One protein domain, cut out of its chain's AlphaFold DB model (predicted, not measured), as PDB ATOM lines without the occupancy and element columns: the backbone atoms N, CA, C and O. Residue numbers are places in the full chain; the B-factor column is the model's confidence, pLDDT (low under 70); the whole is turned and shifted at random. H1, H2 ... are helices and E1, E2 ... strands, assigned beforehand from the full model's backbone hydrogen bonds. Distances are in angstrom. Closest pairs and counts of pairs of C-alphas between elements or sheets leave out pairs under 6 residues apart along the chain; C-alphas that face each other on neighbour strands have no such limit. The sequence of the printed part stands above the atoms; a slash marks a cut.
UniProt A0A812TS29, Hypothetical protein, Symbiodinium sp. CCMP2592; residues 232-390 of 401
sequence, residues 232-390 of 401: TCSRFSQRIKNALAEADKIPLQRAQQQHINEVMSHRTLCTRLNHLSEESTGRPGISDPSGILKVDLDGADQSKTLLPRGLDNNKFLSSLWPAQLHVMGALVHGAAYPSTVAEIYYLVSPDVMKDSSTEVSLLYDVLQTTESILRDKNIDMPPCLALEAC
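What this domain is: This is residues 232 to 390 of the 401 residues of the protein "Hypothetical protein" of Symbiodinium sp. CCMP2592 (UniProt A0A812TS29). A twisted sheet of four strands has helix H3 over one face, and the very long helix H2 meets the sheet near one end and runs away from it as an arm, so that H2 and the sheet make a V. H1 folds back beside the far part of H2, and the long link between E1 and E2 reaches out beyond the strands. The printed part has 159 residues with three named helices and four named strands, in the order H1 H2 E1 E2 E3 H3 E4, and its class is mixed, helices and strands. The mixed sheet runs E3, E2, E1, E4, with E1 and E4 parallel and the other neighbours antiparallel. The whole is loose, with a radius of gyration of the C-alphas of 21.3 A and spans of 63 by 51 by 29 A.

How they stand to each other: H1, residues 232 to 242, and H2, residues 246 to 281, form a helical hairpin. They touch, opposite ways at a shallow tilt of 14 degrees; their closest C-alphas, those of Ile 240 and Lys 249, are 5.3 A apart. H2 touches H1 with residues 248 to 260 alone. Its residues 261 to 269 stand free, and with residues 270 to 281 it only grazes the sheet; the C-alphas of Ser 277 and Leu 293 come within 4.9 A. E1, residues 292 to 299, E2, residues 326 to 333, and E3, residues 341 to 348, form a meander, each strand the antiparallel neighbour of the one before. N 331 and O 296 are 2.8 A apart, and N 344 and O 330 are 2.9 A apart, both within hydrogen-bond range. H3, residues 356 to 376, is on the sheet; its closest C-alphas to E3 are those of Val 366 and Ile 344, 7.1 A apart. E4, residues 384 to 389, is parallel to E1, with N 386 and O 293 at 2.8 A. E3, H3 and E4 form a split strand-helix-strand unit, two strands running the same way with E2 and E1 between them, and its crossover is right-handed. Every O i to N i+4 pair is within hydrogen-bond range in H1 and H3, and 30 of 32 in H2.

Where its parts are: H1 begins at C-alpha 232, (183.163, 159.514, 182.656). H2 measures 52.6 A from first to last C-alpha and ends at C-alpha 281, (160.647, 157.656, 210.272). E1, E2 and E3 measure 22.8 A, 23.0 A and 22.0 A. H3 measures 30.1 A, and E4 ends at C-alpha 389, (177.869, 164.350, 200.153).

The domain as a whole: The two C-alphas farthest apart, those of Ala 245 and Asn 378, are 64.4 A apart. The printed part has no cut. The link from E1 to E2, 26 residues, is long. The mean pLDDT of the printed part is 82.9; residues 282 to 290 and 300 to 314 are among those under 70.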
ATOM      1  N   THR A 232     182.224 160.645 182.713       85.56
ATOM      2  CA  THR A 232     183.163 159.514 182.656       85.56
ATOM      3  C   THR A 232     182.778 158.515 181.566       85.56
ATOM      4  O   THR A 232     183.614 158.176 180.725       85.56
ATOM      5  N   CYS A 233     181.501 158.115 181.489       86.88
ATOM      6  CA  CYS A 233     181.000 157.271 180.398       86.88
ATOM      7  C   CYS A 233     181.222 157.918 179.026       86.88
ATOM      8  O   CYS A 233     181.627 157.239 178.084       86.88
ATOM      9  N   SER A 234     181.001 159.232 178.913       86.31
ATOM     10  CA  SER A 234     181.235 159.986 177.677       86.31
ATOM     11  C   SER A 234     182.710 159.945 177.253       86.31
ATOM     12  O   SER A 234     183.012 159.650 176.094       86.31
ATOM     13  N   ARG A 235     183.643 160.130 178.202       88.62
ATOM     14  CA  ARG A 235     185.093 160.014 177.960       88.62
ATOM     15  C   ARG A 235     185.487 158.611 177.500       88.62
ATOM     16  O   ARG A 235     186.257 158.494 176.547       88.62
ATOM     17  N   PHE A 236     184.960 157.556 178.127       90.81
ATOM     18  CA  PHE A 236     185.212 156.180 177.681       90.81
ATOM     19  C   PHE A 236     184.700 155.945 176.262       90.81
ATOM     20  O   PHE A 236     185.475 155.505 175.415       90.81
ATOM     21  N   SER A 237     183.455 156.322 175.964       90.44
ATOM     22  CA  SER A 237     182.883 156.192 174.620       90.44
ATOM     23  C   SER A 237     183.710 156.933 173.565       90.44
ATOM     24  O   SER A 237     183.948 156.403 172.479       90.44
ATOM     25  N   GLN A 238     184.206 158.133 173.883       90.81
ATOM     26  CA  GLN A 238     185.084 158.883 172.984       90.81
ATOM     27  C   GLN A 238     186.434 158.180 172.778       90.81
ATOM     28  O   GLN A 238     186.903 158.082 171.645       90.81
ATOM     29  N   ARG A 239     187.054 157.654 173.842       93.19
ATOM     30  CA  ARG A 239     188.321 156.908 173.755       93.19
ATOM     31  C   ARG A 239     188.166 155.610 172.961       93.19
ATOM     32  O   ARG A 239     188.998 155.342 172.104       93.19
ATOM     33  N   ILE A 240     187.085 154.863 173.179       93.25
ATOM     34  CA  ILE A 240     186.760 153.637 172.430       93.25
ATOM     35  C   ILE A 240     186.572 153.958 170.945       93.25
ATOM     36  O   ILE A 240     187.106 153.252 170.091       93.25
ATOM     37  N   LYS A 241     185.863 155.050 170.626       94.06
ATOM     38  CA  LYS A 241     185.673 155.510 169.244       94.06
ATOM     39  C   LYS A 241     186.992 155.900 168.567       94.06
ATOM     40  O   LYS A 241     187.140 155.684 167.368       94.06
ATOM     41  N   ASN A 242     187.929 156.476 169.320       92.88
ATOM     42  CA  ASN A 242     189.220 156.936 168.804       92.88
ATOM     43  C   ASN A 242     190.291 155.831 168.746       92.88
ATOM     44  O   ASN A 242     191.314 156.017 168.087       92.88
ATOM     45  N   ALA A 243     190.089 154.705 169.431       93.62
ATOM     46  CA  ALA A 243     191.018 153.583 169.418       93.62
ATOM     47  C   ALA A 243     191.003 152.881 168.049       93.62
ATOM     48  O   ALA A 243     189.972 152.385 167.589       93.62
ATOM     49  N   LEU A 244     192.167 152.851 167.394       93.62
ATOM     50  CA  LEU A 244     192.322 152.307 166.041       93.62
ATOM     51  C   LEU A 244     192.398 150.777 166.038       93.62
ATOM     52  O   LEU A 244     191.865 150.141 165.129       93.62
ATOM     53  N   ALA A 245     193.053 150.188 167.042       95.69
ATOM     54  CA  ALA A 245     193.208 148.746 167.169       95.69
ATOM     55  C   ALA A 245     192.162 148.153 168.119       95.69
ATOM     56  O   ALA A 245     191.841 148.723 169.160       95.69
ATOM     57  N   GLU A 246     191.667 146.960 167.790       94.50
ATOM     58  CA  GLU A 246     190.687 146.264 168.631       94.50
ATOM     59  C   GLU A 246     191.271 145.867 169.995       94.50
ATOM     60  O   GLU A 246     190.586 145.926 171.014       94.50
ATOM     61  N   ALA A 247     192.573 145.563 170.037       95.19
ATOM     62  CA  ALA A 247     193.297 145.281 171.274       95.19
ATOM     63  C   ALA A 247     193.257 146.452 172.276       95.19
ATOM     64  O   ALA A 247     193.237 146.207 173.481       95.19
ATOM     65  N   ASP A 248     193.171 147.699 171.793       92.50
ATOM     66  CA  ASP A 248     193.105 148.903 172.632       92.50
ATOM     67  C   ASP A 248     191.673 149.201 173.111       92.50
ATOM     68  O   ASP A 248     191.476 149.824 174.157       92.50
ATOM     69  N   LYS A 249     190.649 148.737 172.380       95.31
ATOM     70  CA  LYS A 249     189.237 148.927 172.754       95.31
ATOM     71  C   LYS A 249     188.817 148.035 173.910       95.31
ATOM     72  O   LYS A 249     188.104 148.500 174.794       95.31
ATOM     73  N   ILE A 250     189.275 146.783 173.926       95.00
ATOM     74  CA  ILE A 250     188.922 145.792 174.955       95.00
ATOM     75  C   ILE A 250     189.150 146.319 176.387       95.00
ATOM     76  O   ILE A 250     188.216 146.245 177.190       95.00
ATOM     77  N   PRO A 251     190.329 146.861 176.761       94.06
ATOM     78  CA  PRO A 251     190.532 147.385 178.112       94.06
ATOM     79  C   PRO A 251     189.655 148.609 178.410       94.06
ATOM     80  O   PRO A 251     189.149 148.726 179.524       94.06
ATOM     81  N   LEU A 252     189.412 149.485 177.427       93.19
ATOM     82  CA  LEU A 252     188.538 150.652 177.594       93.19
ATOM     83  C   LEU A 252     187.071 150.252 177.806       93.19
ATOM     84  O   LEU A 252     186.405 150.828 178.661       93.19
ATOM     85  N   GLN A 253     186.581 149.254 177.070       94.88
ATOM     86  CA  GLN A 253     185.236 148.700 177.238       94.88
ATOM     87  C   GLN A 253     185.074 148.024 178.599       94.88
ATOM     88  O   GLN A 253     184.066 148.229 179.269       94.88
ATOM     89  N   ARG A 254     186.079 147.261 179.051       95.25
ATOM     90  CA  ARG A 254     186.069 146.663 180.396       95.25
ATOM     91  C   ARG A 254     186.032 147.728 181.488       95.25
ATOM     92  O   ARG A 254     185.221 147.611 182.398       95.25
ATOM     93  N   ALA A 255     186.857 148.769 181.373       91.00
ATOM     94  CA  ALA A 255     186.866 149.879 182.324       91.00
ATOM     95  C   ALA A 255     185.532 150.648 182.325       91.00
ATOM     96  O   ALA A 255     185.013 150.986 183.386       91.00
ATOM     97  N   GLN A 256     184.934 150.865 181.149       93.31
ATOM     98  CA  GLN A 256     183.607 151.467 181.035       93.31
ATOM     99  C   GLN A 256     182.534 150.606 181.709       93.31
ATOM    100  O   GLN A 256     181.739 151.129 182.486       93.31
ATOM    101  N   GLN A 257     182.521 149.299 181.442       92.44
ATOM    102  CA  GLN A 257     181.559 148.380 182.046       92.44
ATOM    103  C   GLN A 257     181.726 148.306 183.564       92.44
ATOM    104  O   GLN A 257     180.734 148.278 184.287       92.44
ATOM    105  N   GLN A 258     182.966 148.306 184.053       92.31
ATOM    106  CA  GLN A 258     183.251 148.359 185.481       92.31
ATOM    107  C   GLN A 258     182.670 149.631 186.110       92.31
ATOM    108  O   GLN A 258     181.921 149.529 187.074       92.31
ATOM    109  N   HIS A 259     182.933 150.801 185.522       89.50
ATOM    110  CA  HIS A 259     182.378 152.065 186.005       89.50
ATOM    111  C   HIS A 259     180.839 152.063 186.012       89.50
ATOM    112  O   HIS A 259     180.221 152.528 186.967       89.50
ATOM    113  N   ILE A 260     180.203 151.508 184.974       86.00
ATOM    114  CA  ILE A 260     178.742 151.355 184.931       86.00
ATOM    115  C   ILE A 260     178.265 150.477 186.093       86.00
ATOM    116  O   ILE A 260     177.330 150.855 186.792       86.00
ATOM    117  N   ASN A 261     178.914 149.335 186.329       85.50
ATOM    118  CA  ASN A 261     178.555 148.439 187.428       85.50
ATOM    119  C   ASN A 261     178.698 149.131 188.793       85.50
ATOM    120  O   ASN A 261     177.817 148.988 189.635       85.50
ATOM    121  N   GLU A 262     179.764 149.912 188.993       85.00
ATOM    122  CA  GLU A 262     179.990 150.706 190.206       85.00
ATOM    123  C   GLU A 262     178.864 151.730 190.414       85.00
ATOM    124  O   GLU A 262     178.214 151.716 191.460       85.00
ATOM    125  N   VAL A 263     178.545 152.540 189.398       83.19
ATOM    126  CA  VAL A 263     177.456 153.534 189.459       83.19
ATOM    127  C   VAL A 263     176.106 152.873 189.749       83.19
ATOM    128  O   VAL A 263     175.326 153.384 190.550       83.19
ATOM    129  N   MET A 264     175.816 151.733 189.121       83.25
ATOM    130  CA  MET A 264     174.558 151.020 189.349       83.25
ATOM    131  C   MET A 264     174.496 150.421 190.754       83.25
ATOM    132  O   MET A 264     173.462 150.529 191.409       83.25
ATOM    133  N   SER A 265     175.602 149.855 191.246       83.44
ATOM    134  CA  SER A 265     175.680 149.338 192.615       83.44
ATOM    135  C   SER A 265     175.484 150.441 193.659       83.44
ATOM    136  O   SER A 265     174.736 150.242 194.617       83.44
ATOM    137  N   HIS A 266     176.061 151.626 193.424       84.94
ATOM    138  CA  HIS A 266     175.866 152.811 194.259       84.94
ATOM    139  C   HIS A 266     174.400 153.244 194.271       84.94
ATOM    140  O   HIS A 266     173.809 153.384 195.334       84.94
ATOM    141  N   ARG A 267     173.759 153.341 193.099       84.19
ATOM    142  CA  ARG A 267     172.326 153.667 193.005       84.19
ATOM    143  C   ARG A 267     171.452 152.677 193.769       84.19
ATOM    144  O   ARG A 267     170.568 153.101 194.500       84.19
ATOM    145  N   THR A 268     171.709 151.374 193.635       85.31
ATOM    146  CA  THR A 268     170.979 150.344 194.392       85.31
ATOM    147  C   THR A 268     171.149 150.523 195.901       85.31
ATOM    148  O   THR A 268     170.177 150.382 196.645       85.31
ATOM    149  N   LEU A 269     172.359 150.859 196.359       88.44
ATOM    150  CA  LEU A 269     172.615 151.175 197.761       88.44
ATOM    151  C   LEU A 269     171.841 152.422 198.205       88.44
ATOM    152  O   LEU A 269     171.160 152.357 199.225       88.44
ATOM    153  N   CYS A 270     171.882 153.515 197.439       88.62
ATOM    154  CA  CYS A 270     171.155 154.743 197.765       88.62
ATOM    155  C   CYS A 270     169.645 154.508 197.828       88.62
ATOM    156  O   CYS A 270     169.035 154.862 198.826       88.62
ATOM    157  N   THR A 271     169.046 153.825 196.846       88.25
ATOM    158  CA  THR A 271     167.616 153.467 196.883       88.25
ATOM    159  C   THR A 271     167.271 152.656 198.130       88.25
ATOM    160  O   THR A 271     166.255 152.906 198.775       88.25
ATOM    161  N   ARG A 272     168.134 151.708 198.515       90.62
ATOM    162  CA  ARG A 272     167.946 150.945 199.751       90.62
ATOM    163  C   ARG A 272     168.029 151.836 200.991       90.62
ATOM    164  O   ARG A 272     167.214 151.668 201.888       90.62
ATOM    165  N   LEU A 273     168.992 152.753 201.060       91.19
ATOM    166  CA  LEU A 273     169.134 153.682 202.184       91.19
ATOM    167  C   LEU A 273     167.954 154.655 202.276       91.19
ATOM    168  O   LEU A 273     167.512 154.926 203.386       91.19
ATOM    169  N   ASN A 274     167.419 155.119 201.142       90.44
ATOM    170  CA  ASN A 274     166.208 155.939 201.105       90.44
ATOM    171  C   ASN A 274     165.062 155.179 201.783       90.44
ATOM    172  O   ASN A 274     164.526 155.654 202.777       90.44
ATOM    173  N   HIS A 275     164.773 153.952 201.336       88.50
ATOM    174  CA  HIS A 275     163.712 153.128 201.924       88.50
ATOM    175  C   HIS A 275     163.927 152.831 203.410       88.50
ATOM    176  O   HIS A 275     162.988 152.933 204.188       88.50
ATOM    177  N   LEU A 276     165.154 152.506 203.828       89.62
ATOM    178  CA  LEU A 276     165.457 152.271 205.245       89.62
ATOM    179  C   LEU A 276     165.257 153.535 206.095       89.62
ATOM    180  O   LEU A 276     164.808 153.443 207.239       89.62
ATOM    181  N   SER A 277     165.558 154.710 205.537       91.44
ATOM    182  CA  SER A 277     165.290 155.993 206.186       91.44
ATOM    183  C   SER A 277     163.792 156.241 206.328       91.44
ATOM    184  O   SER A 277     163.315 156.505 207.426       91.44
ATOM    185  N   GLU A 278     163.034 156.052 205.246       89.44
ATOM    186  CA  GLU A 278     161.573 156.176 205.231       89.44
ATOM    187  C   GLU A 278     160.886 155.198 206.190       89.44
ATOM    188  O   GLU A 278     159.930 155.558 206.870       89.44
ATOM    189  N   GLU A 279     161.367 153.959 206.284       87.00
ATOM    190  CA  GLU A 279     160.860 152.976 207.244       87.00
ATOM    191  C   GLU A 279     161.163 153.390 208.688       87.00
ATOM    192  O   GLU A 279     160.316 153.201 209.563       87.00
ATOM    193  N   SER A 280     162.333 153.992 208.934       87.44
ATOM    194  CA  SER A 280     162.756 154.427 210.274       87.44
ATOM    195  C   SER A 280     161.967 155.627 210.796       87.44
ATOM    196  O   SER A 280     161.908 155.823 212.007       87.44
ATOM    197  N   THR A 281     161.359 156.418 209.914       86.56
ATOM    198  CA  THR A 281     160.647 157.656 210.272       86.56
ATOM    199  C   THR A 281     159.160 157.651 209.895       86.56
ATOM    200  O   THR A 281     158.438 158.573 210.259       86.56
ATOM    201  N   GLY A 282     158.683 156.670 209.123       69.38
ATOM    202  CA  GLY A 282     157.428 156.793 208.374       69.38
ATOM    203  C   GLY A 282     156.196 156.129 208.982       69.38
ATOM    204  O   GLY A 282     155.097 156.325 208.458       69.38
ATOM    205  N   ARG A 283     156.309 155.315 210.041       63.56
ATOM    206  CA  ARG A 283     155.143 154.568 210.553       63.56
ATOM    207  C   ARG A 283     155.035 154.571 212.079       63.56
ATOM    208  O   ARG A 283     155.758 153.824 212.741       63.56
ATOM    209  N   PRO A 284     154.064 155.322 212.640       58.84
ATOM    210  CA  PRO A 284     153.685 155.194 214.041       58.84
ATOM    211  C   PRO A 284     153.365 153.726 214.357       58.84
ATOM    212  O   PRO A 284     152.466 153.136 213.757       58.84
ATOM    213  N   GLY A 285     154.110 153.120 215.282       55.94
ATOM    214  CA  GLY A 285     153.855 151.756 215.755       55.94
ATOM    215  C   GLY A 285     154.602 150.625 215.038       55.94
ATOM    216  O   GLY A 285     154.386 149.469 215.406       55.94
ATOM    217  N   ILE A 286     155.495 150.903 214.078       60.62
ATOM    218  CA  ILE A 286     156.482 149.898 213.652       60.62
ATOM    219  C   ILE A 286     157.657 149.929 214.624       60.62
ATOM    220  O   ILE A 286     158.386 150.906 214.725       60.62
ATOM    221  N   SER A 287     157.806 148.839 215.369       53.97
ATOM    222  CA  SER A 287     158.791 148.676 216.437       53.97
ATOM    223  C   SER A 287     160.159 148.186 215.957       53.97
ATOM    224  O   SER A 287     160.944 147.751 216.796       53.97
ATOM    225  N   ASP A 288     160.428 148.182 214.649       57.03
ATOM    226  CA  ASP A 288     161.711 147.712 214.121       57.03
ATOM    227  C   ASP A 288     162.433 148.821 213.337       57.03
ATOM    228  O   ASP A 288     162.091 149.097 212.183       57.03
ATOM    229  N   PRO A 289     163.390 149.508 213.986       55.72
ATOM    230  CA  PRO A 289     164.077 150.656 213.448       55.72
ATOM    231  C   PRO A 289     165.366 150.159 212.805       55.72
ATOM    232  O   PRO A 289     166.330 149.832 213.500       55.72
ATOM    233  N   SER A 290     165.465 150.189 211.474       67.31
ATOM    234  CA  SER A 290     166.809 150.161 210.874       67.31
ATOM    235  C   SER A 290     167.693 151.272 211.472       67.31
ATOM    236  O   SER A 290     168.915 151.141 211.538       67.31
ATOM    237  N   GLY A 291     167.043 152.318 212.003       86.12
ATOM    238  CA  GLY A 291     167.640 153.336 212.844       86.12
ATOM    239  C   GLY A 291     168.483 154.292 212.023       86.12
ATOM    240  O   GLY A 291     169.338 154.963 212.583       86.12
ATOM    241  N   ILE A 292     168.254 154.330 210.712       92.81
ATOM    242  CA  ILE A 292     169.004 155.136 209.762       92.81
ATOM    243  C   ILE A 292     168.173 156.361 209.402       92.81
ATOM    244  O   ILE A 292     166.998 156.242 209.081       92.81
ATOM    245  N   LEU A 293     168.812 157.523 209.425       93.88
ATOM    246  CA  LEU A 293     168.374 158.737 208.763       93.88
ATOM    247  C   LEU A 293     169.303 158.960 207.571       93.88
ATOM    248  O   LEU A 293     170.516 159.050 207.758       93.88
ATOM    249  N   LYS A 294     168.763 159.041 206.358       94.88
ATOM    250  CA  LYS A 294     169.530 159.385 205.161       94.88
ATOM    251  C   LYS A 294     169.351 160.861 204.827       94.88
ATOM    252  O   LYS A 294     168.223 161.329 204.664       94.88
ATOM    253  N   VAL A 295     170.475 161.554 204.685       95.25
ATOM    254  CA  VAL A 295     170.546 162.947 204.243       95.25
ATOM    255  C   VAL A 295     171.433 163.028 203.007       95.25
ATOM    256  O   VAL A 295     172.586 162.594 203.045       95.25
ATOM    257  N   ASP A 296     170.906 163.620 201.939       93.69
ATOM    258  CA  ASP A 296     171.666 163.932 200.729       93.69
ATOM    259  C   ASP A 296     171.925 165.432 200.698       93.69
ATOM    260  O   ASP A 296     170.978 166.215 200.655       93.69
ATOM    261  N   LEU A 297     173.194 165.833 200.739       90.81
ATOM    262  CA  LEU A 297     173.603 167.228 200.601       90.81
ATOM    263  C   LEU A 297     174.180 167.443 199.210       90.81
ATOM    264  O   LEU A 297     175.198 166.842 198.851       90.81
ATOM    265  N   ASP A 298     173.554 168.337 198.447       84.44
ATOM    266  CA  ASP A 298     174.032 168.704 197.121       84.44
ATOM    267  C   ASP A 298     174.117 170.221 196.945       84.44
ATOM    268  O   ASP A 298     173.252 171.001 197.354       84.44
ATOM    269  N   GLY A 299     175.199 170.652 196.308       76.62
ATOM    270  CA  GLY A 299     175.379 172.035 195.908       76.62
ATOM    271  C   GLY A 299     174.849 172.217 194.497       76.62
ATOM    272  O   GLY A 299     175.380 171.616 193.563       76.62
ATOM    273  N   ALA A 300     173.886 173.120 194.300       67.75
ATOM    274  CA  ALA A 300     173.449 173.448 192.954       67.75
ATOM    275  C   ALA A 300     174.638 173.977 192.133       67.75
ATOM    276  O   ALA A 300     175.476 174.759 192.612       67.75
ATOM    277  N   ASP A 301     174.703 173.545 190.874       65.38
ATOM    278  CA  ASP A 301     175.657 174.063 189.902       65.38
ATOM    279  C   ASP A 301     175.504 175.592 189.825       65.38
ATOM    280  O   ASP A 301     174.426 176.110 189.522       65.38
ATOM    281  N   GLN A 302     176.585 176.319 190.126       63.53
ATOM    282  CA  GLN A 302     176.593 177.787 190.145       63.53
ATOM    283  C   GLN A 302     176.159 178.368 188.799       63.53
ATOM    284  O   GLN A 302     175.494 179.397 188.740       63.53
ATOM    285  N   SER A 303     176.473 177.678 187.700       58.50
ATOM    286  CA  SER A 303     176.061 178.124 186.370       58.50
ATOM    287  C   SER A 303     174.539 178.101 186.184       58.50
ATOM    288  O   SER A 303     174.003 178.896 185.413       58.50
ATOM    289  N   LYS A 304     173.823 177.247 186.931       62.84
ATOM    290  CA  LYS A 304     172.353 177.149 186.914       62.84
ATOM    291  C   LYS A 304     171.668 178.157 187.840       62.84
ATOM    292  O   LYS A 304     170.454 178.351 187.728       62.84
ATOM    293  N   THR A 305     172.430 178.781 188.735       62.81
ATOM    294  CA  THR A 305     171.961 179.746 189.744       62.81
ATOM    295  C   THR A 305     172.395 181.182 189.435       62.81
ATOM    296  O   THR A 305     172.112 182.088 190.211       62.81
ATOM    297  N   LEU A 306     173.010 181.414 188.268       64.12
ATOM    298  CA  LEU A 306     173.194 182.755 187.718       64.12
ATOM    299  C   LEU A 306     171.832 183.371 187.388       64.12
ATOM    300  O   LEU A 306     171.096 182.860 186.536       64.12
ATOM    301  N   LEU A 307     171.526 184.485 188.052       63.28
ATOM    302  CA  LEU A 307     170.338 185.286 187.791       63.28
ATOM    303  C   LEU A 307     170.739 186.696 187.317       63.28
ATOM    304  O   LEU A 307     171.610 187.315 187.937       63.28
ATOM    305  N   PRO A 308     170.116 187.218 186.240       64.44
ATOM    306  CA  PRO A 308     169.142 186.548 185.368       64.44
ATOM    307  C   PRO A 308     169.788 185.483 184.454       64.44
ATOM    308  O   PRO A 308     170.943 185.603 184.050       64.44
ATOM    309  N   ARG A 309     169.040 184.421 184.111       61.66
ATOM    310  CA  ARG A 309     169.504 183.371 183.180       61.66
ATOM    311  C   ARG A 309     169.598 183.911 181.746       61.66
ATOM    312  O   ARG A 309     168.886 184.834 181.368       61.66
ATOM    313  N   GLY A 310     170.439 183.293 180.914       60.22
ATOM    314  CA  GLY A 310     170.480 183.589 179.474       60.22
ATOM    315  C   GLY A 310     171.161 184.910 179.103       60.22
ATOM    316  O   GLY A 310     170.853 185.470 178.052       60.22
ATOM    317  N   LEU A 311     172.097 185.385 179.934       58.47
ATOM    318  CA  LEU A 311     172.873 186.616 179.712       58.47
ATOM    319  C   LEU A 311     173.504 186.669 178.313       58.47
ATOM    320  O   LEU A 311     173.487 187.712 177.667       58.47
ATOM    321  N   ASP A 312     173.982 185.529 177.811       58.16
ATOM    322  CA  ASP A 312     174.638 185.425 176.503       58.16
ATOM    323  C   ASP A 312     173.693 185.709 175.321       58.16
ATOM    324  O   ASP A 312     174.138 186.132 174.252       58.16
ATOM    325  N   ASN A 313     172.385 185.512 175.507       63.78
ATOM    326  CA  ASN A 313     171.382 185.668 174.453       63.78
ATOM    327  C   ASN A 313     170.808 187.089 174.378       63.78
ATOM    328  O   ASN A 313     170.096 187.404 173.424       63.78
ATOM    329  N   ASN A 314     171.112 187.958 175.347       65.50
ATOM    330  CA  ASN A 314     170.602 189.323 175.371       65.50
ATOM    331  C   ASN A 314     171.713 190.333 175.709       65.50
ATOM    332  O   ASN A 314     172.256 190.367 176.814       65.50
ATOM    333  N   LYS A 315     172.026 191.214 174.748       70.06
ATOM    334  CA  LYS A 315     173.041 192.272 174.907       70.06
ATOM    335  C   LYS A 315     172.746 193.224 176.069       70.06
ATOM    336  O   LYS A 315     173.679 193.781 176.635       70.06
ATOM    337  N   PHE A 316     171.472 193.410 176.406       69.44
ATOM    338  CA  PHE A 316     171.067 194.202 177.560       69.44
ATOM    339  C   PHE A 316     171.380 193.459 178.864       69.44
ATOM    340  O   PHE A 316     172.103 193.983 179.708       69.44
ATOM    341  N   LEU A 317     170.944 192.200 178.990       58.09
ATOM    342  CA  LEU A 317     171.170 191.403 180.202       58.09
ATOM    343  C   LEU A 317     172.655 191.124 180.459       58.09
ATOM    344  O   LEU A 317     173.093 191.184 181.598       58.09
ATOM    345  N   SER A 318     173.457 190.909 179.414       66.12
ATOM    346  CA  SER A 318     174.921 190.761 179.544       66.12
ATOM    347  C   SER A 318     175.646 192.008 180.069       66.12
ATOM    348  O   SER A 318     176.817 191.909 180.429       66.12
ATOM    349  N   SER A 319     174.986 193.171 180.116       70.94
ATOM    350  CA  SER A 319     175.525 194.376 180.760       70.94
ATOM    351  C   SER A 319     175.155 194.502 182.243       70.94
ATOM    352  O   SER A 319     175.737 195.333 182.940       70.94
ATOM    353  N   LEU A 320     174.227 193.673 182.732       67.00
ATOM    354  CA  LEU A 320     173.833 193.633 184.136       67.00
ATOM    355  C   LEU A 320     174.830 192.799 184.945       67.00
ATOM    356  O   LEU A 320     175.386 191.813 184.456       67.00
ATOM    357  N   TRP A 321     175.054 193.191 186.200       60.59
ATOM    358  CA  TRP A 321     175.846 192.393 187.133       60.59
ATOM    359  C   TRP A 321     175.058 191.123 187.489       60.59
ATOM    360  O   TRP A 321     173.968 191.246 188.050       60.59
ATOM    361  N   PRO A 322     175.567 189.911 187.203       65.25
ATOM    362  CA  PRO A 322     174.874 188.695 187.592       65.25
ATOM    363  C   PRO A 322     174.984 188.494 189.102       65.25
ATOM    364  O   PRO A 322     176.089 188.447 189.653       65.25
ATOM    365  N   ALA A 323     173.847 188.341 189.775       66.75
ATOM    366  CA  ALA A 323     173.851 187.881 191.154       66.75
ATOM    367  C   ALA A 323     174.300 186.414 191.154       66.75
ATOM    368  O   ALA A 323     173.629 185.539 190.604       66.75
ATOM    369  N   GLN A 324     175.475 186.152 191.725       68.62
ATOM    370  CA  GLN A 324     175.923 184.790 191.987       68.62
ATOM    371  C   GLN A 324     175.287 184.351 193.299       68.62
ATOM    372  O   GLN A 324     175.685 184.813 194.364       68.62
ATOM    373  N   LEU A 325     174.273 183.495 193.218       73.25
ATOM    374  CA  LEU A 325     173.686 182.872 194.399       73.25
ATOM    375  C   LEU A 325     174.326 181.512 194.614       73.25
ATOM    376  O   LEU A 325     174.416 180.698 193.693       73.25
ATOM    377  N   HIS A 326     174.769 181.245 195.838       80.31
ATOM    378  CA  HIS A 326     175.191 179.906 196.214       80.31
ATOM    379  C   HIS A 326     173.988 179.179 196.793       80.31
ATOM    380  O   HIS A 326     173.654 179.348 197.958       80.31
ATOM    381  N   VAL A 327     173.329 178.373 195.963       84.75
ATOM    382  CA  VAL A 327     172.228 177.525 196.424       84.75
ATOM    383  C   VAL A 327     172.779 176.161 196.824       84.75
ATOM    384  O   VAL A 327     173.474 175.509 196.036       84.75
ATOM    385  N   MET A 328     172.473 175.736 198.044       86.88
ATOM    386  CA  MET A 328     172.722 174.381 198.538       86.88
ATOM    387  C   MET A 328     171.394 173.762 198.956       86.88
ATOM    388  O   MET A 328     170.519 174.463 199.455       86.88
ATOM    389  N   GLY A 329     171.230 172.470 198.710       89.94
ATOM    390  CA  GLY A 329     170.025 171.724 199.037       89.94
ATOM    391  C   GLY A 329     170.352 170.517 199.902       89.94
ATOM    392  O   GLY A 329     171.418 169.913 199.766       89.94
ATOM    393  N   ALA A 330     169.417 170.167 200.774       92.75
ATOM    394  CA  ALA A 330     169.421 168.934 201.532       92.75
ATOM    395  C   ALA A 330     168.126 168.167 201.274       92.75
ATOM    396  O   ALA A 330     167.043 168.742 201.368       92.75
ATOM    397  N   LEU A 331     168.236 166.871 200.991       93.62
ATOM    398  CA  LEU A 331     167.105 165.951 200.947       93.62
ATOM    399  C   LEU A 331     167.180 165.033 202.159       93.62
ATOM    400  O   LEU A 331     168.137 164.273 202.311       93.62
ATOM    401  N   VAL A 332     166.169 165.093 203.017       94.38
ATOM    402  CA  VAL A 332     166.058 164.239 204.198       94.38
ATOM    403  C   VAL A 332     164.978 163.202 203.949       94.38
ATOM    404  O   VAL A 332     163.783 163.509 203.930       94.38
ATOM    405  N   HIS A 333     165.400 161.955 203.760       91.50
ATOM    406  CA  HIS A 333     164.489 160.855 203.459       91.50
ATOM    407  C   HIS A 333     163.751 160.413 204.718       91.50
ATOM    408  O   HIS A 333     164.329 160.232 205.785       91.50
ATOM    409  N   GLY A 334     162.457 160.216 204.577       87.56
ATOM    410  CA  GLY A 334     161.521 159.858 205.623       87.56
ATOM    411  C   GLY A 334     160.995 161.006 206.504       87.56
ATOM    412  O   GLY A 334     160.081 160.776 207.298       87.56
ATOM    413  N   ALA A 335     161.533 162.225 206.418       84.19
ATOM    414  CA  ALA A 335     161.229 163.266 207.405       84.19
ATOM    415  C   ALA A 335     159.866 163.954 207.206       84.19
ATOM    416  O   ALA A 335     159.240 164.357 208.187       84.19
ATOM    417  N   ALA A 336     159.359 164.078 205.978       76.94
ATOM    418  CA  ALA A 336     158.077 164.732 205.694       76.94
ATOM    419  C   ALA A 336     156.893 163.728 205.689       76.94
ATOM    420  O   ALA A 336     157.075 162.521 205.800       76.94
ATOM    421  N   TYR A 337     155.651 164.223 205.692       63.78
ATOM    422  CA  TYR A 337     154.439 163.437 205.384       63.78
ATOM    423  C   TYR A 337     153.428 164.399 204.763       63.78
ATOM    424  O   TYR A 337     153.248 165.448 205.375       63.78
ATOM    425  N   PRO A 338     152.742 164.081 203.647       61.22
ATOM    426  CA  PRO A 338     152.686 162.788 202.960       61.22
ATOM    427  C   PRO A 338     153.873 162.522 202.028       61.22
ATOM    428  O   PRO A 338     154.107 161.369 201.680       61.22
ATOM    429  N   SER A 339     154.637 163.557 201.655       59.81
ATOM    430  CA  SER A 339     155.928 163.376 200.980       59.81
ATOM    431  C   SER A 339     156.858 162.623 201.912       59.81
ATOM    432  O   SER A 339     157.007 163.034 203.053       59.81
ATOM    433  N   THR A 340     157.504 161.555 201.461       78.75
ATOM    434  CA  THR A 340     158.511 160.886 202.283       78.75
ATOM    435  C   THR A 340     159.787 161.710 202.395       78.75
ATOM    436  O   THR A 340     160.601 161.398 203.241       78.75
ATOM    437  N   VAL A 341     159.989 162.780 201.629       84.81
ATOM    438  CA  VAL A 341     161.252 163.532 201.614       84.81
ATOM    439  C   VAL A 341     161.015 164.971 202.060       84.81
ATOM    440  O   VAL A 341     160.098 165.629 201.567       84.81
ATOM    441  N   ALA A 342     161.833 165.459 202.998       89.62
ATOM    442  CA  ALA A 342     161.909 166.882 203.316       89.62
ATOM    443  C   ALA A 342     163.046 167.524 202.515       89.62
ATOM    444  O   ALA A 342     164.178 167.042 202.555       89.62
ATOM    445  N   GLU A 343     162.741 168.606 201.807       91.19
ATOM    446  CA  GLU A 343     163.713 169.374 201.032       91.19
ATOM    447  C   GLU A 343     164.031 170.676 201.766       91.19
ATOM    448  O   GLU A 343     163.124 171.430 202.124       91.19
ATOM    449  N   ILE A 344     165.312 170.937 202.015       91.81
ATOM    450  CA  ILE A 344     165.771 172.131 202.727       91.81
ATOM    451  C   ILE A 344     166.756 172.867 201.830       91.81
ATOM    452  O   ILE A 344     167.782 172.314 201.439       91.81
ATOM    453  N   TYR A 345     166.443 174.118 201.504       90.94
ATOM    454  CA  TYR A 345     167.246 174.943 200.612       90.94
ATOM    455  C   TYR A 345     167.914 176.078 201.379       90.94
ATOM    456  O   TYR A 345     167.281 176.786 202.157       90.94
ATOM    457  N   TYR A 346     169.193 176.284 201.095       90.00
ATOM    458  CA  TYR A 346     170.009 177.344 201.661       90.00
ATOM    459  C   TYR A 346     170.444 178.299 200.559       90.00
ATOM    460  O   TYR A 346     171.069 177.892 199.577       90.00
ATOM    461  N   LEU A 347     170.141 179.581 200.756       88.06
ATOM    462  CA  LEU A 347     170.746 180.673 200.008       88.06
ATOM    463  C   LEU A 347     171.961 181.154 200.788       88.06
ATOM    464  O   LEU A 347     171.845 181.799 201.828       88.06
ATOM    465  N   VAL A 348     173.134 180.793 200.295       84.50
ATOM    466  CA  VAL A 348     174.407 181.157 200.895       84.50
ATOM    467  C   VAL A 348     174.976 182.360 200.141       84.50
ATOM    468  O   VAL A 348     174.872 182.467 198.915       84.50
ATOM    469  N   SER A 349     175.571 183.287 200.887       81.62
ATOM    470  CA  SER A 349     176.236 184.451 200.310       81.62
ATOM    471  C   SER A 349     177.397 184.019 199.389       81.62
ATOM    472  O   SER A 349     178.085 183.036 199.690       81.62
ATOM    473  N   PRO A 350     177.641 184.715 198.260       75.81
ATOM    474  CA  PRO A 350     178.662 184.329 197.277       75.81
ATOM    475  C   PRO A 350     180.100 184.336 197.807       75.81
ATOM    476  O   PRO A 350     180.980 183.711 197.217       75.81
ATOM    477  N   ASP A 351     180.366 185.052 198.896       80.38
ATOM    478  CA  ASP A 351     181.666 185.093 199.570       80.38
ATOM    479  C   ASP A 351     181.920 183.871 200.468       80.38
ATOM    480  O   ASP A 351     183.065 183.621 200.855       80.38
ATOM    481  N   VAL A 352     180.889 183.074 200.760       81.12
ATOM    482  CA  VAL A 352     181.033 181.825 201.507       81.12
ATOM    483  C   VAL A 352     181.570 180.738 200.585       81.12
ATOM    484  O   VAL A 352     180.994 180.400 199.544       81.12
ATOM    485  N   MET A 353     182.696 180.167 200.998       78.75
ATOM    486  CA  MET A 353     183.341 179.063 200.302       78.75
ATOM    487  C   MET A 353     182.485 177.796 200.411       78.75
ATOM    488  O   MET A 353     181.990 177.458 201.486       78.75
ATOM    489  N   LYS A 354     182.360 177.058 199.302       75.88
ATOM    490  CA  LYS A 354     181.799 175.698 199.277       75.88
ATOM    491  C   LYS A 354     182.838 174.704 199.790       75.88
ATOM    492  O   LYS A 354     183.408 173.930 199.026       75.88
ATOM    493  N   ASP A 355     183.177 174.835 201.061       82.69
ATOM    494  CA  ASP A 355     184.090 173.939 201.747       82.69
ATOM    495  C   ASP A 355     183.323 173.024 202.708       82.69
ATOM    496  O   ASP A 355     182.125 173.183 202.962       82.69
ATOM    497  N   SER A 356     184.043 172.063 203.277       81.25
ATOM    498  CA  SER A 356     183.474 171.136 204.254       81.25
ATOM    499  C   SER A 356     182.965 171.848 205.514       81.25
ATOM    500  O   SER A 356     182.112 171.310 206.211       81.25
ATOM    501  N   SER A 357     183.464 173.050 205.826       87.00
ATOM    502  CA  SER A 357     183.012 173.834 206.983       87.00
ATOM    503  C   SER A 357     181.579 174.323 206.782       87.00
ATOM    504  O   SER A 357     180.740 174.187 207.679       87.00
ATOM    505  N   THR A 358     181.289 174.855 205.592       87.12
ATOM    506  CA  THR A 358     179.938 175.260 205.193       87.12
ATOM    507  C   THR A 358     179.009 174.051 205.160       87.12
ATOM    508  O   THR A 358     177.958 174.088 205.793       87.12
ATOM    509  N   GLU A 359     179.413 172.945 204.531       88.00
ATOM    510  CA  GLU A 359     178.602 171.717 204.463       88.00
ATOM    511  C   GLU A 359     178.247 171.156 205.847       88.00
ATOM    512  O   GLU A 359     177.096 170.801 206.084       88.00
ATOM    513  N   VAL A 360     179.198 171.119 206.787       90.88
ATOM    514  CA  VAL A 360     178.947 170.656 208.164       90.88
ATOM    515  C   VAL A 360     178.010 171.604 208.914       90.88
ATOM    516  O   VAL A 360     177.166 171.143 209.682       90.88
ATOM    517  N   SER A 361     178.135 172.914 208.689       92.44
ATOM    518  CA  SER A 361     177.250 173.911 209.305       92.44
ATOM    519  C   SER A 361     175.813 173.749 208.812       92.44
ATOM    520  O   SER A 361     174.886 173.742 209.619       92.44
ATOM    521  N   LEU A 362     175.639 173.546 207.504       91.88
ATOM    522  CA  LEU A 362     174.332 173.263 206.914       91.88
ATOM    523  C   LEU A 362     173.787 171.914 207.389       91.88
ATOM    524  O   LEU A 362     172.630 171.838 207.775       91.88
ATOM    525  N   LEU A 363     174.615 170.867 207.454       93.88
ATOM    526  CA  LEU A 363     174.199 169.562 207.974       93.88
ATOM    527  C   LEU A 363     173.667 169.660 209.409       93.88
ATOM    528  O   LEU A 363     172.674 169.019 209.739       93.88
ATOM    529  N   TYR A 364     174.319 170.445 210.267       96.12
ATOM    530  CA  TYR A 364     173.858 170.647 211.638       96.12
ATOM    531  C   TYR A 364     172.451 171.258 211.679       96.12
ATOM    532  O   TYR A 364     171.583 170.744 212.385       96.12
ATOM    533  N   ASP A 365     172.214 172.301 210.885       96.25
ATOM    534  CA  ASP A 365     170.910 172.959 210.780       96.25
ATOM    535  C   ASP A 365     169.835 172.035 210.171       96.25
ATOM    536  O   ASP A 365     168.720 171.940 210.694       96.25
ATOM    537  N   VAL A 366     170.194 171.249 209.148       95.44
ATOM    538  CA  VAL A 366     169.343 170.192 208.570       95.44
ATOM    539  C   VAL A 366     168.913 169.192 209.641       95.44
ATOM    540  O   VAL A 366     167.736 168.836 209.716       95.44
ATOM    541  N   LEU A 367     169.840 168.739 210.490       96.25
ATOM    542  CA  LEU A 367     169.543 167.780 211.555       96.25
ATOM    543  C   LEU A 367     168.652 168.389 212.644       96.25
ATOM    544  O   LEU A 367     167.729 167.716 213.097       96.25
ATOM    545  N   GLN A 368     168.869 169.650 213.032       96.75
ATOM    546  CA  GLN A 368     167.995 170.349 213.986       96.75
ATOM    547  C   GLN A 368     166.576 170.519 213.440       96.75
ATOM    548  O   GLN A 368     165.597 170.233 214.133       96.75
ATOM    549  N   THR A 369     166.466 170.934 212.179       95.56
ATOM    550  CA  THR A 369     165.183 171.077 211.484       95.56
ATOM    551  C   THR A 369     164.469 169.732 211.396       95.56
ATOM    552  O   THR A 369     163.291 169.623 211.740       95.56
ATOM    553  N   THR A 370     165.198 168.675 211.030       94.38
ATOM    554  CA  THR A 370     164.671 167.305 210.977       94.38
ATOM    555  C   THR A 370     164.192 166.832 212.347       94.38
ATOM    556  O   THR A 370     163.115 166.250 212.447       94.38
ATOM    557  N   GLU A 371     164.945 167.109 213.415       94.88
ATOM    558  CA  GLU A 371     164.552 166.746 214.778       94.88
ATOM    559  C   GLU A 371     163.228 167.406 215.160       94.88
ATOM    560  O   GLU A 371     162.351 166.744 215.711       94.88
ATOM    561  N   SER A 372     163.062 168.692 214.836       94.69
ATOM    562  CA  SER A 372     161.809 169.410 215.076       94.69
ATOM    563  C   SER A 372     160.645 168.755 214.330       94.69
ATOM    564  O   SER A 372     159.622 168.461 214.943       94.69
ATOM    565  N   ILE A 373     160.825 168.453 213.038       91.75
ATOM    566  CA  ILE A 373     159.790 167.824 212.203       91.75
ATOM    567  C   ILE A 373     159.384 166.450 212.757       91.75
ATOM    568  O   ILE A 373     158.197 166.124 212.803       91.75
ATOM    569  N   LEU A 374     160.351 165.627 213.171       90.12
ATOM    570  CA  LEU A 374     160.079 164.298 213.727       90.12
ATOM    571  C   LEU A 374     159.441 164.383 215.118       90.12
ATOM    572  O   LEU A 374     158.494 163.647 215.413       90.12
ATOM    573  N   ARG A 375     159.888 165.327 215.952       91.38
ATOM    574  CA  ARG A 375     159.333 165.562 217.289       91.38
ATOM    575  C   ARG A 375     157.870 165.985 217.232       91.38
ATOM    576  O   ARG A 375     157.073 165.462 218.009       91.38
ATOM    577  N   ASP A 376     157.502 166.851 216.290       90.50
ATOM    578  CA  ASP A 376     156.108 167.266 216.074       90.50
ATOM    579  C   ASP A 376     155.201 166.080 215.696       90.50
ATOM    580  O   ASP A 376     153.995 166.096 215.945       90.50
ATOM    581  N   LYS A 377     155.793 165.007 215.161       85.62
ATOM    582  CA  LYS A 377     155.119 163.746 214.821       85.62
ATOM    583  C   LYS A 377     155.202 162.690 215.924       85.62
ATOM    584  O   LYS A 377     154.674 161.593 215.741       85.62
ATOM    585  N   ASN A 378     155.839 163.000 217.054       88.38
ATOM    586  CA  ASN A 378     156.142 162.049 218.125       88.38
ATOM    587  C   ASN A 378     156.941 160.831 217.615       88.38
ATOM    588  O   ASN A 378     156.642 159.682 217.952       88.38
ATOM    589  N   ILE A 379     157.928 161.098 216.759       87.69
ATOM    590  CA  ILE A 379     158.866 160.121 216.204       87.69
ATOM    591  C   ILE A 379     160.261 160.491 216.700       87.69
ATOM    592  O   ILE A 379     160.680 161.643 216.599       87.69
ATOM    593  N   ASP A 380     160.979 159.515 217.248       89.06
ATOM    594  CA  ASP A 380     162.356 159.725 217.680       89.06
ATOM    595  C   ASP A 380     163.290 159.821 216.467       89.06
ATOM    596  O   ASP A 380     163.126 159.113 215.470       89.06
ATOM    597  N   MET A 381     164.300 160.684 216.562       91.56
ATOM    598  CA  MET A 381     165.341 160.781 215.542       91.56
ATOM    599  C   MET A 381     166.082 159.435 215.410       91.56
ATOM    600  O   MET A 381     166.546 158.904 216.426       91.56
ATOM    601  N   PRO A 382     166.266 158.891 214.190       91.69
ATOM    602  CA  PRO A 382     167.048 157.677 214.006       91.69
ATOM    603  C   PRO A 382     168.503 157.848 214.499       91.69
ATOM    604  O   PRO A 382     169.130 158.874 214.227       91.69
ATOM    605  N   PRO A 383     169.073 156.865 215.221       91.12
ATOM    606  CA  PRO A 383     170.388 156.993 215.860       91.12
ATOM    607  C   PRO A 383     171.585 156.961 214.895       91.12
ATOM    608  O   PRO A 383     172.687 157.356 215.277       91.12
ATOM    609  N   CYS A 384     171.408 156.465 213.671       94.06
ATOM    610  CA  CYS A 384     172.453 156.342 212.663       94.06
ATOM    611  C   CYS A 384     172.204 157.335 211.527       94.06
ATOM    612  O   CYS A 384     171.114 157.380 210.970       94.06
ATOM    613  N   LEU A 385     173.235 158.074 211.122       94.06
ATOM    614  CA  LEU A 385     173.180 158.981 209.976       94.06
ATOM    615  C   LEU A 385     173.887 158.349 208.771       94.06
ATOM    616  O   LEU A 385     175.063 157.990 208.855       94.06
ATOM    617  N   ALA A 386     173.185 158.249 207.648       94.44
ATOM    618  CA  ALA A 386     173.754 157.981 206.336       94.44
ATOM    619  C   ALA A 386     173.822 159.301 205.560       94.44
ATOM    620  O   ALA A 386     172.794 159.883 205.229       94.44
ATOM    621  N   LEU A 387     175.036 159.777 205.290       92.00
ATOM    622  CA  LEU A 387     175.267 161.037 204.590       92.00
ATOM    623  C   LEU A 387     175.788 160.766 203.178       92.00
ATOM    624  O   LEU A 387     176.839 160.140 203.021       92.00
ATOM    625  N   GLU A 388     175.084 161.268 202.168       86.81
ATOM    626  CA  GLU A 388     175.582 161.354 200.796       86.81
ATOM    627  C   GLU A 388     175.997 162.805 200.534       86.81
ATOM    628  O   GLU A 388     175.159 163.692 200.401       86.81
ATOM    629  N   ALA A 389     177.307 163.053 200.511       74.25
ATOM    630  CA  ALA A 389     177.869 164.350 200.153       74.25
ATOM    631  C   ALA A 389     178.550 164.228 198.787       74.25
ATOM    632  O   ALA A 389     179.440 163.390 198.600       74.25
ATOM    633  N   CYS A 390     178.137 165.055 197.824       63.53
ATOM    634  CA  CYS A 390     178.792 165.143 196.523       63.53
ATOM    635  C   CYS A 390     180.206 165.717 196.693       63.53
ATOM    636  O   CYS A 390     180.398 166.932 196.703       63.53
TER     637      CYS A 390